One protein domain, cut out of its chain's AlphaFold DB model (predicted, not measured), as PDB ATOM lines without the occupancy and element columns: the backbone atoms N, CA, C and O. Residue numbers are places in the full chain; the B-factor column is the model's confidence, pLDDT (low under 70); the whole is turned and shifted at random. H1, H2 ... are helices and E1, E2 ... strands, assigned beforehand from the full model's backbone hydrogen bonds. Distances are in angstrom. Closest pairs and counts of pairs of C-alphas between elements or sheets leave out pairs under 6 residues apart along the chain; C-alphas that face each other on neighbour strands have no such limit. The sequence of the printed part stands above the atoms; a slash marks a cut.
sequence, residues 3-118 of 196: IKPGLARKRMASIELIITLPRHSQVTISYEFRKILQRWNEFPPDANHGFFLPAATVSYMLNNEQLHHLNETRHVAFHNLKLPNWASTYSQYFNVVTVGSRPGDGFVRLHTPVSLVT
ATOM      1  N   ILE A   3      -6.582  29.600 -29.483       90.25
ATOM      2  CA  ILE A   3      -6.235  30.102 -30.815       90.25
ATOM      3  C   ILE A   3      -4.748  30.420 -30.812       90.25
ATOM      4  O   ILE A   3      -4.281  31.233 -30.014       90.25
ATOM      5  N   LYS A   4      -3.999  29.800 -31.722       92.81
ATOM      6  CA  LYS A   4      -2.606  30.162 -31.985       92.81
ATOM      7  C   LYS A   4      -2.575  30.874 -33.335       92.81
ATOM      8  O   LYS A   4      -2.613  30.190 -34.362       92.81
ATOM      9  N   PRO A   5      -2.496  32.217 -33.374       90.25
ATOM     10  CA  PRO A   5      -2.546  32.959 -34.630       90.25
ATOM     11  C   PRO A   5      -1.393  32.545 -35.542       90.25
ATOM     12  O   PRO A   5      -0.321  32.174 -35.060       90.25
ATOM     13  N   GLY A   6      -1.618  32.576 -36.852       87.62
ATOM     14  CA  GLY A   6      -0.572  32.287 -37.826       87.62
ATOM     15  C   GLY A   6       0.495  33.377 -37.804       87.62
ATOM     16  O   GLY A   6       0.188  34.549 -37.596       87.62
ATOM     17  N   LEU A   7       1.748  32.992 -38.024       89.31
ATOM     18  CA  LEU A   7       2.836  33.936 -38.247       89.31
ATOM     19  C   LEU A   7       3.230  33.855 -39.720       89.31
ATOM     20  O   LEU A   7       3.548  32.768 -40.213       89.31
ATOM     21  N   ALA A   8       3.200  34.995 -40.413       83.62
ATOM     22  CA  ALA A   8       3.446  35.065 -41.850       83.62
ATOM     23  C   ALA A   8       4.726  34.301 -42.233       83.62
ATOM     24  O   ALA A   8       5.794  34.561 -41.680       83.62
ATOM     25  N   ARG A   9       4.601  33.350 -43.172       80.94
ATOM     26  CA  ARG A   9       5.696  32.526 -43.730       80.94
ATOM     27  C   ARG A   9       6.467  31.651 -42.727       80.94
ATOM     28  O   ARG A   9       7.471  31.062 -43.103       80.94
ATOM     29  N   LYS A  10       6.034  31.558 -41.463       87.12
ATOM     30  CA  LYS A  10       6.723  30.763 -40.427       87.12
ATOM     31  C   LYS A  10       5.834  29.688 -39.819       87.12
ATOM     32  O   LYS A  10       6.312  28.600 -39.520       87.12
ATOM     33  N   ARG A  11       4.555  29.993 -39.586       86.88
ATOM     34  CA  ARG A  11       3.646  29.081 -38.884       86.88
ATOM     35  C   ARG A  11       2.201  29.296 -39.315       86.88
ATOM     36  O   ARG A  11       1.713  30.423 -39.282       86.88
ATOM     37  N   MET A  12       1.501  28.212 -39.639       86.50
ATOM     38  CA  MET A  12       0.054  28.244 -39.865       86.50
ATOM     39  C   MET A  12      -0.719  28.563 -38.579       86.50
ATOM     40  O   MET A  12      -0.291  28.227 -37.471       86.50
ATOM     41  N   ALA A  13      -1.871  29.217 -38.732       89.25
ATOM     42  CA  ALA A  13      -2.804  29.409 -37.631       89.25
ATOM     43  C   ALA A  13      -3.413  28.060 -37.220       89.25
ATOM     44  O   ALA A  13      -3.708  27.233 -38.082       89.25
ATOM     45  N   SER A  14      -3.618  27.847 -35.921       90.50
ATOM     46  CA  SER A  14      -4.350  26.685 -35.412       90.50
ATOM     47  C   SER A  14      -5.447  27.130 -34.456       90.50
ATOM     48  O   SER A  14      -5.251  28.037 -33.641       90.50
ATOM     49  N   ILE A  15      -6.602  26.479 -34.560       91.19
ATOM     50  CA  ILE A  15      -7.758  26.719 -33.704       91.19
ATOM     51  C   ILE A  15      -8.121  25.387 -33.054       91.19
ATOM     52  O   ILE A  15      -8.390  24.405 -33.741       91.19
ATOM     53  N   GLU A  16      -8.114  25.365 -31.727       93.50
ATOM     54  CA  GLU A  16      -8.526  24.229 -30.912       93.50
ATOM     55  C   GLU A  16      -9.804  24.622 -30.157       93.50
ATOM     56  O   GLU A  16      -9.824  25.546 -29.329       93.50
ATOM     57  N   LEU A  17     -10.901  23.933 -30.471       90.88
ATOM     58  CA  LEU A  17     -12.214  24.178 -29.884       90.88
ATOM     59  C   LEU A  17     -12.628  22.977 -29.037       90.88
ATOM     60  O   LEU A  17     -12.585  21.839 -29.494       90.88
ATOM     61  N   ILE A  18     -13.060  23.256 -27.809       92.19
ATOM     62  CA  ILE A  18     -13.741  22.291 -26.950       92.19
ATOM     63  C   ILE A  18     -15.202  22.715 -26.961       92.19
ATOM     64  O   ILE A  18     -15.520  23.819 -26.518       92.19
ATOM     65  N   ILE A  19     -16.055  21.878 -27.541       89.88
ATOM     66  CA  ILE A  19     -17.472  22.168 -27.750       89.88
ATOM     67  C   ILE A  19     -18.265  21.020 -27.138       89.88
ATOM     68  O   ILE A  19     -18.003  19.856 -27.436       89.88
ATOM     69  N   THR A  20     -19.241  21.348 -26.297       90.12
ATOM     70  CA  THR A  20     -20.214  20.381 -25.794       90.12
ATOM     71  C   THR A  20     -21.425  20.404 -26.716       90.12
ATOM     72  O   THR A  20     -22.126  21.409 -26.788       90.12
ATOM     73  N   LEU A  21     -21.642  19.309 -27.443       90.44
ATOM     74  CA  LEU A  21     -22.756  19.145 -28.375       90.44
ATOM     75  C   LEU A  21     -23.895  18.362 -27.710       90.44
ATOM     76  O   LEU A  21     -23.701  17.191 -27.371       90.44
ATOM     77  N   PRO A  22     -25.086  18.958 -27.532       91.50
ATOM     78  CA  PRO A  22     -26.273  18.226 -27.103       91.50
ATOM     79  C   PRO A  22     -26.700  17.155 -28.118       91.50
ATOM     80  O   PRO A  22     -26.366  17.218 -29.305       91.50
ATOM     81  N   ARG A  23     -27.497  16.176 -27.672       88.00
ATOM     82  CA  ARG A  23     -28.094  15.173 -28.572       88.00
ATOM     83  C   ARG A  23     -28.967  15.862 -29.629       88.00
ATOM     84  O   ARG A  23     -29.680  16.803 -29.303       88.00
ATOM     85  N   HIS A  24     -28.922  15.364 -30.865       90.19
ATOM     86  CA  HIS A  24     -29.652  15.918 -32.019       90.19
ATOM     87  C   HIS A  24     -29.326  17.390 -32.342       90.19
ATOM     88  O   HIS A  24     -30.146  18.087 -32.930       90.19
ATOM     89  N   SER A  25     -28.130  17.865 -31.977       93.19
ATOM     90  CA  SER A  25     -27.658  19.206 -32.341       93.19
ATOM     91  C   SER A  25     -26.694  19.173 -33.531       93.19
ATOM     92  O   SER A  25     -25.956  18.206 -33.731       93.19
ATOM     93  N   GLN A  26     -26.693  20.253 -34.314       92.81
ATOM     94  CA  GLN A  26     -25.747  20.493 -35.400       92.81
ATOM     95  C   GLN A  26     -24.958  21.769 -35.095       92.81
ATOM     96  O   GLN A  26     -25.536  22.775 -34.691       92.81
ATOM     97  N   VAL A  27     -23.641  21.735 -35.307       90.88
ATOM     98  CA  VAL A  27     -22.774  22.913 -35.199       90.88
ATOM     99  C   VAL A  27     -22.035  23.115 -36.509       90.88
ATOM    100  O   VAL A  27     -21.375  22.206 -37.010       90.88
ATOM    101  N   THR A  28     -22.124  24.338 -37.023       92.25
ATOM    102  CA  THR A  28     -21.407  24.800 -38.210       92.25
ATOM    103  C   THR A  28     -20.417  25.871 -37.781       92.25
ATOM    104  O   THR A  28     -20.798  26.858 -37.156       92.25
ATOM    105  N   ILE A  29     -19.140  25.672 -38.103       87.62
ATOM    106  CA  ILE A  29     -18.065  26.619 -37.804       87.62
ATOM    107  C   ILE A  29     -17.610  27.228 -39.124       87.62
ATOM    108  O   ILE A  29     -17.151  26.512 -40.013       87.62
ATOM    109  N   SER A  30     -17.721  28.546 -39.240       90.38
ATOM    110  CA  SER A  30     -17.276  29.303 -40.409       90.38
ATOM    111  C   SER A  30     -16.241  30.329 -39.970       90.38
ATOM    112  O   SER A  30     -16.417  30.996 -38.952       90.38
ATOM    113  N   TYR A  31     -15.154  30.446 -40.726       86.56
ATOM    114  CA  TYR A  31     -14.127  31.454 -40.495       86.56
ATOM    115  C   TYR A  31     -13.748  32.100 -41.823       86.56
ATOM    116  O   TYR A  31     -13.601  31.424 -42.843       86.56
ATOM    117  N   GLU A  32     -13.588  33.415 -41.807       88.19
ATOM    118  CA  GLU A  32     -13.090  34.165 -42.950       88.19
ATOM    119  C   GLU A  32     -11.562  34.236 -42.889       88.19
ATOM    120  O   GLU A  32     -10.965  34.343 -41.814       88.19
ATOM    121  N   PHE A  33     -10.911  34.172 -44.047       84.62
ATOM    122  CA  PHE A  33      -9.473  34.362 -44.149       84.62
ATOM    123  C   PHE A  33      -9.130  35.231 -45.351       84.62
ATOM    124  O   PHE A  33      -9.755  35.164 -46.408       84.62
ATOM    125  N   ARG A  34      -8.074  36.029 -45.198       84.56
ATOM    126  CA  ARG A  34      -7.541  36.851 -46.278       84.56
ATOM    127  C   ARG A  34      -6.464  36.082 -47.034       84.56
ATOM    128  O   ARG A  34      -5.511  35.594 -46.429       84.56
ATOM    129  N   LYS A  35      -6.583  36.022 -48.361       83.62
ATOM    130  CA  LYS A  35      -5.509  35.526 -49.231       83.62
ATOM    131  C   LYS A  35      -4.422  36.594 -49.348       83.62
ATOM    132  O   LYS A  35      -4.720  37.770 -49.558       83.62
ATOM    133  N   ILE A  36      -3.169  36.188 -49.185       81.94
ATOM    134  CA  ILE A  36      -1.999  37.064 -49.308       81.94
ATOM    135  C   ILE A  36      -1.236  36.629 -50.557       81.94
ATOM    136  O   ILE A  36      -1.080  35.433 -50.792       81.94
ATOM    137  N   LEU A  37      -0.772  37.599 -51.349       83.50
ATOM    138  CA  LEU A  37       0.086  37.325 -52.497       83.50
ATOM    139  C   LEU A  37       1.400  36.705 -52.025       83.50
ATOM    140  O   LEU A  37       2.071  37.229 -51.129       83.50
ATOM    141  N   GLN A  38       1.752  35.585 -52.641       83.12
ATOM    142  CA  GLN A  38       3.006  34.903 -52.377       83.12
ATOM    143  C   GLN A  38       4.134  35.587 -53.141       83.12
ATOM    144  O   GLN A  38       3.920  36.227 -54.175       83.12
ATOM    145  N   ARG A  39       5.353  35.476 -52.622       85.38
ATOM    146  CA  ARG A  39       6.542  35.923 -53.356       85.38
ATOM    147  C   ARG A  39       6.876  34.933 -54.469       85.38
ATOM    148  O   ARG A  39       6.517  33.764 -54.397       85.38
ATOM    149  N   TRP A  40       7.633  35.389 -55.467       81.06
ATOM    150  CA  TRP A  40       8.053  34.563 -56.607       81.06
ATOM    151  C   TRP A  40       8.787  33.273 -56.192       81.06
ATOM    152  O   TRP A  40       8.685  32.267 -56.878       81.06
ATOM    153  N   ASN A  41       9.486  33.290 -55.054       86.06
ATOM    154  CA  ASN A  41      10.221  32.152 -54.500       86.06
ATOM    155  C   ASN A  41       9.391  31.261 -53.554       86.06
ATOM    156  O   ASN A  41       9.917  30.288 -53.022       86.06
ATOM    157  N   GLU A  42       8.129  31.610 -53.291       85.44
ATOM    158  CA  GLU A  42       7.222  30.880 -52.390       85.44
ATOM    159  C   GLU A  42       6.211  30.010 -53.152       85.44
ATOM    160  O   GLU A  42       5.479  29.235 -52.532       85.44
ATOM    161  N   PHE A  43       6.147  30.144 -54.479       84.25
ATOM    162  CA  PHE A  43       5.270  29.322 -55.299       84.25
ATOM    163  C   PHE A  43       5.813  27.893 -55.420       84.25
ATOM    164  O   PHE A  43       7.013  27.708 -55.642       84.25
ATOM    165  N   PRO A  44       4.946  26.871 -55.299       83.94
ATOM    166  CA  PRO A  44       5.299  25.517 -55.704       83.94
ATOM    167  C   PRO A  44       5.610  25.479 -57.213       83.94
ATOM    168  O   PRO A  44       5.222  26.395 -57.941       83.94
ATOM    169  N   PRO A  45       6.275  24.416 -57.709       83.50
ATOM    170  CA  PRO A  45       6.592  24.273 -59.134       83.50
ATOM    171  C   PRO A  45       5.362  24.385 -60.051       83.50
ATOM    172  O   PRO A  45       5.501  24.792 -61.199       83.50
ATOM    173  N   ASP A  46       4.167  24.079 -59.536       86.88
ATOM    174  CA  ASP A  46       2.884  24.353 -60.183       86.88
ATOM    175  C   ASP A  46       2.060  25.359 -59.362       86.88
ATOM    176  O   ASP A  46       1.439  25.006 -58.357       86.88
ATOM    177  N   ALA A  47       2.023  26.616 -59.809       82.12
ATOM    178  CA  ALA A  47       1.282  27.681 -59.136       82.12
ATOM    179  C   ALA A  47      -0.245  27.467 -59.135       82.12
ATOM    180  O   ALA A  47      -0.925  28.001 -58.255       82.12
ATOM    181  N   ASN A  48      -0.788  26.681 -60.074       84.06
ATOM    182  CA  ASN A  48      -2.232  26.446 -60.194       84.06
ATOM    183  C   ASN A  48      -2.742  25.389 -59.202       84.06
ATOM    184  O   ASN A  48      -3.944  25.313 -58.946       84.06
ATOM    185  N   HIS A  49      -1.845  24.595 -58.614       84.00
ATOM    186  CA  HIS A  49      -2.202  23.492 -57.725       84.00
ATOM    187  C   HIS A  49      -2.747  23.948 -56.361       84.00
ATOM    188  O   HIS A  49      -3.523  23.239 -55.730       84.00
ATOM    189  N   GLY A  50      -2.377  25.138 -55.885       86.44
ATOM    190  CA  GLY A  50      -2.768  25.610 -54.553       86.44
ATOM    191  C   GLY A  50      -2.059  24.880 -53.402       86.44
ATOM    192  O   GLY A  50      -1.017  24.250 -53.580       86.44
ATOM    193  N   PHE A  51      -2.603  25.021 -52.190       85.62
ATOM    194  CA  PHE A  51      -2.006  24.516 -50.948       85.62
ATOM    195  C   PHE A  51      -2.926  23.533 -50.235       85.62
ATOM    196  O   PHE A  51      -4.118  23.790 -50.064       85.62
ATOM    197  N   PHE A  52      -2.349  22.442 -49.736       88.88
ATOM    198  CA  PHE A  52      -3.058  21.507 -48.873       88.88
ATOM    199  C   PHE A  52      -3.160  22.051 -47.451       88.88
ATOM    200  O   PHE A  52      -2.154  22.337 -46.799       88.88
ATOM    201  N   LEU A  53      -4.388  22.150 -46.953       88.94
ATOM    202  CA  LEU A  53      -4.657  22.326 -45.538       88.94
ATOM    203  C   LEU A  53      -4.656  20.962 -44.837       88.94
ATOM    204  O   LEU A  53      -5.209  19.991 -45.366       88.94
ATOM    205  N   PRO A  54      -4.070  20.880 -43.631       89.06
ATOM    206  CA  PRO A  54      -4.117  19.669 -42.834       89.06
ATOM    207  C   PRO A  54      -5.569  19.336 -42.480       89.06
ATOM    208  O   PRO A  54      -6.393  20.223 -42.249       89.06
ATOM    209  N   ALA A  55      -5.860  18.040 -42.408       91.44
ATOM    210  CA  ALA A  55      -7.164  17.541 -42.006       91.44
ATOM    211  C   ALA A  55      -7.569  18.090 -40.629       91.44
ATOM    212  O   ALA A  55      -6.835  17.952 -39.642       91.44
ATOM    213  N   ALA A  56      -8.779  18.639 -40.537       91.00
ATOM    214  CA  ALA A  56      -9.400  18.904 -39.250       91.00
ATOM    215  C   ALA A  56      -9.624  17.575 -38.519       91.00
ATOM    216  O   ALA A  56     -10.047  16.578 -39.116       91.00
ATOM    217  N   THR A  57      -9.316  17.573 -37.225       91.12
ATOM    218  CA  THR A  57      -9.401  16.396 -36.367       91.12
ATOM    219  C   THR A  57     -10.475  16.621 -35.316       91.12
ATOM    220  O   THR A  57     -10.406  17.585 -34.558       91.12
ATOM    221  N   VAL A  58     -11.438  15.707 -35.242       90.44
ATOM    222  CA  VAL A  58     -12.482  15.698 -34.214       90.44
ATOM    223  C   VAL A  58     -12.185  14.541 -33.275       90.44
ATOM    224  O   VAL A  58     -12.079  13.397 -33.710       90.44
ATOM    225  N   SER A  59     -11.996  14.841 -31.994       87.94
ATOM    226  CA  SER A  59     -11.734  13.833 -30.965       87.94
ATOM    227  C   SER A  59     -12.847  13.873 -29.929       87.94
ATOM    228  O   SER A  59     -13.212  14.956 -29.473       87.94
ATOM    229  N   TYR A  60     -13.373  12.713 -29.558       86.81
ATOM    230  CA  TYR A  60     -14.374  12.582 -28.503       86.81
ATOM    231  C   TYR A  60     -14.142  11.298 -27.708       86.81
ATOM    232  O   TYR A  60     -13.518  10.352 -28.190       86.81
ATOM    233  N   MET A  61     -14.623  11.294 -26.468       83.69
ATOM    234  CA  MET A  61     -14.574  10.136 -25.583       83.69
ATOM    235  C   MET A  61     -15.971   9.530 -25.491       83.69
ATOM    236  O   MET A  61     -16.930  10.231 -25.169       83.69
ATOM    237  N   LEU A  62     -16.079   8.249 -25.824       81.38
ATOM    238  CA  LEU A  62     -17.277   7.433 -25.677       81.38
ATOM    239  C   LEU A  62     -17.187   6.609 -24.397       81.38
ATOM    240  O   LEU A  62     -16.112   6.131 -24.042       81.38
ATOM    241  N   ASN A  63     -18.329   6.367 -23.761       83.06
ATOM    242  CA  ASN A  63     -18.422   5.355 -22.713       83.06
ATOM    243  C   ASN A  63     -18.417   3.944 -23.326       83.06
ATOM    244  O   ASN A  63     -18.848   3.756 -24.465       83.06
ATOM    245  N   ASN A  64     -18.009   2.939 -22.546       78.62
ATOM    246  CA  ASN A  64     -17.966   1.537 -22.989       78.62
ATOM    247  C   ASN A  64     -19.319   1.041 -23.526       78.62
ATOM    248  O   ASN A  64     -19.363   0.362 -24.546       78.62
ATOM    249  N   GLU A  65     -20.427   1.438 -22.897       82.31
ATOM    250  CA  GLU A  65     -21.785   1.102 -23.354       82.31
ATOM    251  C   GLU A  65     -22.095   1.698 -24.735       82.31
ATOM    252  O   GLU A  65     -22.621   1.028 -25.620       82.31
ATOM    253  N   GLN A  66     -21.716   2.960 -24.957       80.88
ATOM    254  CA  GLN A  66     -21.919   3.626 -26.244       80.88
ATOM    255  C   GLN A  66     -21.049   3.001 -27.333       80.88
ATOM    256  O   GLN A  66     -21.478   2.876 -28.478       80.88
ATOM    257  N   LEU A  67     -19.828   2.600 -26.978       78.81
ATOM    258  CA  LEU A  67     -18.922   1.902 -27.880       78.81
ATOM    259  C   LEU A  67     -19.465   0.515 -28.254       78.81
ATOM    260  O   LEU A  67     -19.406   0.149 -29.426       78.81
ATOM    261  N   HIS A  68     -20.053  -0.212 -27.299       79.56
ATOM    262  CA  HIS A  68     -20.717  -1.491 -27.555       79.56
ATOM    263  C   HIS A  68     -21.864  -1.331 -28.561       79.56
ATOM    264  O   HIS A  68     -21.854  -1.979 -29.604       79.56
ATOM    265  N   HIS A  69     -22.775  -0.381 -28.328       84.38
ATOM    266  CA  HIS A  69     -23.881  -0.101 -29.253       84.38
ATOM    267  C   HIS A  69     -23.420   0.345 -30.649       84.38
ATOM    268  O   HIS A  69     -24.016  -0.020 -31.666       84.38
ATOM    269  N   LEU A  70     -22.343   1.130 -30.735       80.19
ATOM    270  CA  LEU A  70     -21.767   1.508 -32.028       80.19
ATOM    271  C   LEU A  70     -21.153   0.314 -32.761       80.19
ATOM    272  O   LEU A  70     -21.230   0.255 -33.987       80.19
ATOM    273  N   ASN A  71     -20.554  -0.629 -32.039       78.12
ATOM    274  CA  ASN A  71     -20.021  -1.846 -32.640       78.12
ATOM    275  C   ASN A  71     -21.141  -2.788 -33.098       78.12
ATOM    276  O   ASN A  71     -21.024  -3.354 -34.178       78.12
ATOM    277  N   GLU A  72     -22.241  -2.905 -32.352       84.06
ATOM    278  CA  GLU A  72     -23.409  -3.703 -32.766       84.06
ATOM    279  C   GLU A  72     -24.058  -3.171 -34.049       84.06
ATOM    280  O   GLU A  72     -24.486  -3.939 -34.907       84.06
ATOM    281  N   THR A  73     -24.127  -1.845 -34.194       85.12
ATOM    282  CA  THR A  73     -24.777  -1.196 -35.344       85.12
ATOM    283  C   THR A  73     -23.877  -1.090 -36.574       85.12
ATOM    284  O   THR A  73     -24.377  -0.931 -37.691       85.12
ATOM    285  N   ARG A  74     -22.550  -1.158 -36.410       80.00
ATOM    286  CA  ARG A  74     -21.586  -1.058 -37.515       80.00
ATOM    287  C   ARG A  74     -21.189  -2.423 -38.056       80.00
ATOM    288  O   ARG A  74     -20.958  -3.371 -37.320       80.00
ATOM    289  N   HIS A  75     -20.992  -2.475 -39.371       78.69
ATOM    290  CA  HIS A  75     -20.448  -3.651 -40.037       78.69
ATOM    291  C   HIS A  75     -19.031  -3.965 -39.525       78.69
ATOM    292  O   HIS A  75     -18.196  -3.065 -39.403       78.69
ATOM    293  N   VAL A  76     -18.750  -5.248 -39.280       74.44
ATOM    294  CA  VAL A  76     -17.505  -5.759 -38.668       74.44
ATOM    295  C   VAL A  76     -16.224  -5.293 -39.367       74.44
ATOM    296  O   VAL A  76     -15.207  -5.079 -38.719       74.44
ATOM    297  N   ALA A  77     -16.277  -5.046 -40.678       73.81
ATOM    298  CA  ALA A  77     -15.147  -4.518 -41.452       73.81
ATOM    299  C   ALA A  77     -14.684  -3.114 -41.007       73.81
ATOM    300  O   ALA A  77     -13.556  -2.723 -41.292       73.81
ATOM    301  N   PHE A  78     -15.544  -2.350 -40.325       71.44
ATOM    302  CA  PHE A  78     -15.226  -1.013 -39.814       71.44
ATOM    303  C   PHE A  78     -14.916  -1.006 -38.314       71.44
ATOM    304  O   PHE A  78     -14.660   0.063 -37.748       71.44
ATOM    305  N   HIS A  79     -14.936  -2.169 -37.656       70.12
ATOM    306  CA  HIS A  79     -14.472  -2.276 -36.278       70.12
ATOM    307  C   HIS A  79     -12.964  -2.034 -36.241       70.12
ATOM    308  O   HIS A  79     -12.208  -2.658 -36.976       70.12
ATOM    309  N   ASN A  80     -12.526  -1.129 -35.366       63.38
ATOM    310  CA  ASN A  80     -11.112  -0.958 -35.015       63.38
ATOM    311  C   ASN A  80     -10.156  -0.747 -36.211       63.38
ATOM    312  O   ASN A  80      -9.037  -1.247 -36.214       63.38
ATOM    313  N   LEU A  81     -10.554   0.057 -37.206       65.44
ATOM    314  CA  LEU A  81      -9.700   0.442 -38.350       65.44
ATOM    315  C   LEU A  81      -8.437   1.232 -37.960       65.44
ATOM    316  O   LEU A  81      -7.588   1.525 -38.800       65.44
ATOM    317  N   LYS A  82      -8.326   1.626 -36.691       68.88
ATOM    318  CA  LYS A  82      -7.143   2.249 -36.116       68.88
ATOM    319  C   LYS A  82      -6.824   1.588 -34.793       68.88
ATOM    320  O   LYS A  82      -7.723   1.335 -33.992       68.88
ATOM    321  N   LEU A  83      -5.529   1.388 -34.566       73.00
ATOM    322  CA  LEU A  83      -5.018   1.038 -33.254       73.00
ATOM    323  C   LEU A  83      -5.442   2.126 -32.254       73.00
ATOM    324  O   LEU A  83      -5.346   3.320 -32.569       73.00
ATOM    325  N   PRO A  84      -5.944   1.739 -31.074       73.69
ATOM    326  CA  PRO A  84      -6.232   2.691 -30.013       73.69
ATOM    327  C   PRO A  84      -4.948   3.405 -29.571       73.69
ATOM    328  O   PRO A  84      -3.841   2.912 -29.760       73.69
ATOM    329  N   ASN A  85      -5.095   4.577 -28.957       71.50
ATOM    330  CA  ASN A  85      -3.981   5.450 -28.561       71.50
ATOM    331  C   ASN A  85      -2.933   4.800 -27.630       71.50
ATOM    332  O   ASN A  85      -1.801   5.274 -27.590       71.50
ATOM    333  N   TRP A  86      -3.289   3.744 -26.897       74.69
ATOM    334  CA  TRP A  86      -2.376   2.993 -26.030       74.69
ATOM    335  C   TRP A  86      -1.572   1.905 -26.765       74.69
ATOM    336  O   TRP A  86      -0.571   1.429 -26.227       74.69
ATOM    337  N   ALA A  87      -1.989   1.503 -27.970       75.25
ATOM    338  CA  ALA A  87      -1.332   0.467 -28.760       75.25
ATOM    339  C   ALA A  87      -0.548   1.096 -29.918       75.25
ATOM    340  O   ALA A  87      -1.128   1.708 -30.813       75.25
ATOM    341  N   SER A  88       0.773   0.917 -29.934       81.06
ATOM    342  CA  SER A  88       1.615   1.347 -31.059       81.06
ATOM    343  C   SER A  88       1.756   0.269 -32.135       81.06
ATOM    344  O   SER A  88       1.979   0.590 -33.301       81.06
ATOM    345  N   THR A  89       1.564  -1.002 -31.764       84.06
ATOM    346  CA  THR A  89       1.711  -2.159 -32.659       84.06
ATOM    347  C   THR A  89       0.550  -3.138 -32.483       84.06
ATOM    348  O   THR A  89       0.033  -3.315 -31.380       84.06
ATOM    349  N   TYR A  90       0.172  -3.848 -33.552       80.94
ATOM    350  CA  TYR A  90      -0.850  -4.904 -33.496       80.94
ATOM    351  C   TYR A  90      -0.502  -6.027 -32.512       80.94
ATOM    352  O   TYR A  90      -1.383  -6.526 -31.821       80.94
ATOM    353  N   SER A  91       0.776  -6.391 -32.382       83.19
ATOM    354  CA  SER A  91       1.215  -7.369 -31.380       83.19
ATOM    355  C   SER A  91       0.879  -6.913 -29.960       83.19
ATOM    356  O   SER A  91       0.368  -7.701 -29.178       83.19
ATOM    357  N   GLN A  92       1.084  -5.634 -29.640       81.38
ATOM    358  CA  GLN A  92       0.715  -5.050 -28.351       81.38
ATOM    359  C   GLN A  92      -0.806  -5.049 -28.147       81.38
ATOM    360  O   GLN A  92      -1.273  -5.294 -27.042       81.38
ATOM    361  N   TYR A  93      -1.582  -4.816 -29.207       77.94
ATOM    362  CA  TYR A  93      -3.042  -4.859 -29.138       77.94
ATOM    363  C   TYR A  93      -3.577  -6.264 -28.811       77.94
ATOM    364  O   TYR A  93      -4.451  -6.401 -27.953       77.94
ATOM    365  N   PHE A  94      -3.038  -7.302 -29.458       77.69
ATOM    366  CA  PHE A  94      -3.500  -8.688 -29.299       77.69
ATOM    367  C   PHE A  94      -2.877  -9.432 -28.107       77.69
ATOM    368  O   PHE A  94      -3.498 -10.353 -27.587       77.69
ATOM    369  N   ASN A  95      -1.676  -9.050 -27.660       75.88
ATOM    370  CA  ASN A  95      -0.952  -9.723 -26.571       75.88
ATOM    371  C   ASN A  95      -1.397  -9.268 -25.168       75.88
ATOM    372  O   ASN A  95      -1.054  -9.891 -24.167       75.88
ATOM    373  N   VAL A  96      -2.167  -8.181 -25.054       67.88
ATOM    374  CA  VAL A  96      -2.688  -7.748 -23.751       67.88
ATOM    375  C   VAL A  96      -3.838  -8.663 -23.337       67.88
ATOM    376  O   VAL A  96      -4.998  -8.474 -23.710       67.88
ATOM    377  N   VAL A  97      -3.483  -9.664 -22.539       66.44
ATOM    378  CA  VAL A  97      -4.407 -10.541 -21.829       66.44
ATOM    379  C   VAL A  97      -4.985  -9.788 -20.616       66.44
ATOM    380  O   VAL A  97      -4.244  -9.241 -19.808       66.44
ATOM    381  N   THR A  98      -6.317  -9.835 -20.485       56.72
ATOM    382  CA  THR A  98      -7.170  -9.624 -19.285       56.72
ATOM    383  C   THR A  98      -7.679  -8.231 -18.849       56.72
ATOM    384  O   THR A  98      -6.937  -7.277 -18.665       56.72
ATOM    385  N   VAL A  99      -9.009  -8.207 -18.629       54.44
ATOM    386  CA  VAL A  99      -9.779  -7.640 -17.495       54.44
ATOM    387  C   VAL A  99      -9.480  -6.185 -17.096       54.44
ATOM    388  O   VAL A  99      -8.703  -5.919 -16.188       54.44
ATOM    389  N   GLY A 100     -10.190  -5.232 -17.709       61.72
ATOM    390  CA  GLY A 100     -10.269  -3.845 -17.234       61.72
ATOM    391  C   GLY A 100     -10.590  -2.830 -18.335       61.72
ATOM    392  O   GLY A 100     -10.329  -3.084 -19.507       61.72
ATOM    393  N   SER A 101     -11.146  -1.673 -17.948       57.62
ATOM    394  CA  SER A 101     -11.286  -0.515 -18.849       57.62
ATOM    395  C   SER A 101      -9.903   0.067 -19.137       57.62
ATOM    396  O   SER A 101      -9.195   0.465 -18.208       57.62
ATOM    397  N   ARG A 102      -9.494   0.088 -20.406       68.44
ATOM    398  CA  ARG A 102      -8.147   0.521 -20.806       68.44
ATOM    399  C   ARG A 102      -8.033   2.052 -20.799       68.44
ATOM    400  O   ARG A 102      -9.014   2.738 -21.096       68.44
ATOM    401  N   PRO A 103      -6.844   2.629 -20.542       57.28
ATOM    402  CA  PRO A 103      -6.610   4.051 -20.769       57.28
ATOM    403  C   PRO A 103      -6.843   4.376 -22.251       57.28
ATOM    404  O   PRO A 103      -6.070   3.960 -23.110       57.28
ATOM    405  N   GLY A 104      -7.931   5.084 -22.560       61.31
ATOM    406  CA  GLY A 104      -8.308   5.410 -23.938       61.31
ATOM    407  C   GLY A 104      -9.252   4.420 -24.625       61.31
ATOM    408  O   GLY A 104      -9.537   4.624 -25.808       61.31
ATOM    409  N   ASP A 105      -9.788   3.416 -23.919       66.81
ATOM    410  CA  ASP A 105     -11.022   2.756 -24.373       66.81
ATOM    411  C   ASP A 105     -12.100   3.834 -24.549       66.81
ATOM    412  O   ASP A 105     -12.339   4.647 -23.656       66.81
ATOM    413  N   GLY A 106     -12.675   3.914 -25.747       71.50
ATOM    414  CA  GLY A 106     -13.651   4.947 -26.094       71.50
ATOM    415  C   GLY A 106     -13.078   6.253 -26.650       71.50
ATOM    416  O   GLY A 106     -13.858   7.093 -27.099       71.50
ATOM    417  N   PHE A 107     -11.754   6.450 -26.702       78.75
ATOM    418  CA  PHE A 107     -11.189   7.613 -27.392       78.75
ATOM    419  C   PHE A 107     -11.250   7.420 -28.912       78.75
ATOM    420  O   PHE A 107     -10.472   6.661 -29.493       78.75
ATOM    421  N   VAL A 108     -12.157   8.139 -29.572       77.38
ATOM    422  CA  VAL A 108     -12.322   8.085 -31.026       77.38
ATOM    423  C   VAL A 108     -11.843   9.384 -31.651       77.38
ATOM    424  O   VAL A 108     -12.223  10.483 -31.241       77.38
ATOM    425  N   ARG A 109     -11.009   9.245 -32.684       83.06
ATOM    426  CA  ARG A 109     -10.480  10.360 -33.465       83.06
ATOM    427  C   ARG A 109     -10.879  10.230 -34.929       83.06
ATOM    428  O   ARG A 109     -10.416   9.335 -35.638       83.06
ATOM    429  N   LEU A 110     -11.705  11.162 -35.381       85.12
ATOM    430  CA  LEU A 110     -12.120  11.304 -36.769       85.12
ATOM    431  C   LEU A 110     -11.256  12.360 -37.455       85.12
ATOM    432  O   LEU A 110     -10.931  13.391 -36.864       85.12
ATOM    433  N   HIS A 111     -10.903  12.104 -38.710       89.06
ATOM    434  CA  HIS A 111     -10.206  13.065 -39.553       89.06
ATOM    435  C   HIS A 111     -11.075  13.386 -40.754       89.06
ATOM    436  O   HIS A 111     -11.676  12.499 -41.358       89.06
ATOM    437  N   THR A 112     -11.125  14.664 -41.082       91.00
ATOM    438  CA  THR A 112     -11.715  15.138 -42.333       91.00
ATOM    439  C   THR A 112     -10.757  14.876 -43.500       91.00
ATOM    440  O   THR A 112      -9.559  14.676 -43.277       91.00
ATOM    441  N   PRO A 113     -11.246  14.845 -44.749       91.38
ATOM    442  CA  PRO A 113     -10.356  14.881 -45.902       91.38
ATOM    443  C   PRO A 113      -9.507  16.161 -45.886       91.38
ATOM    444  O   PRO A 113      -9.941  17.206 -45.398       91.38
ATOM    445  N   VAL A 114      -8.291  16.081 -46.425       92.19
ATOM    446  CA  VAL A 114      -7.454  17.269 -46.639       92.19
ATOM    447  C   VAL A 114      -8.145  18.211 -47.624       92.19
ATOM    448  O   VAL A 114      -8.696  17.771 -48.631       92.19
ATOM    449  N   SER A 115      -8.129  19.509 -47.328       89.69
ATOM    450  CA  SER A 115      -8.757  20.521 -48.179       89.69
ATOM    451  C   SER A 115      -7.694  21.232 -48.999       89.69
ATOM    452  O   SER A 115      -6.703  21.703 -48.447       89.69
ATOM    453  N   LEU A 116      -7.911  21.356 -50.304       90.75
ATOM    454  CA  LEU A 116      -7.039  22.121 -51.187       90.75
ATOM    455  C   LEU A 116      -7.551  23.558 -51.283       90.75
ATOM    456  O   LEU A 116      -8.715  23.797 -51.599       90.75
ATOM    457  N   VAL A 117      -6.686  24.523 -50.978       88.25
ATOM    458  CA  VAL A 117      -6.994  25.952 -51.058       88.25
ATOM    459  C   VAL A 117      -6.234  26.564 -52.218       88.25
ATOM    460  O   VAL A 117      -5.004  26.577 -52.240       88.25
ATOM    461  N   THR A 118      -6.978  27.124 -53.167       87.12
ATOM    462  CA  THR A 118      -6.404  27.845 -54.301       87.12
ATOM    463  C   THR A 118      -5.847  29.191 -53.845       87.12
ATOM    464  O   THR A 118      -6.540  29.997 -53.206       87.12
TER     465      THR A 118
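Overview. This is residues 3 to 118 of the 196 residues of an uncharacterized protein of Trichobilharzia regenti (UniProt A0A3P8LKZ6). This domain of little regular structure is a narrow, broken ribbon of antiparallel strand pairs, E2 with E5, then E3 with E4, with H1 and H2 beyond one end. Residues 20-26 and 28-34 stick out. The 116 printed residues, 35 in named elements, hold strands E1-E3, helices H1-H2, then strands E4-E5, class mixed. It is only just loose, close to extended: radius of gyration of the C-alphas 19.9 A, spans 60 by 37 by 27 A.

Along the chain. Find E1, residues 14-16, starting at C-alpha 14 (-4.350, 26.685, -35.412). Next come E2, 51-53, E3, 57-61, H1, 64-73, 14.4 A long, H2, 90-95, E4, 107-111, and E5, 115-117, ending at C-alpha 117 (-6.994, 25.952, -51.058).

Arrangement. Look at N 53 of E2 and O 115 of E5, 2.8 A apart, within hydrogen-bond range; likewise N 58 of E3 and O 110 of E4, 2.9 A. H1 and H2 are apart. In both, every O i to N i+4 pair is within hydrogen-bond range.

Size, cuts and confidence. The printed part has no cut; links E1-E2, H1-H2 and H2-E4 are long. pLDDT is under 70 at residues 80-82 and 96-105.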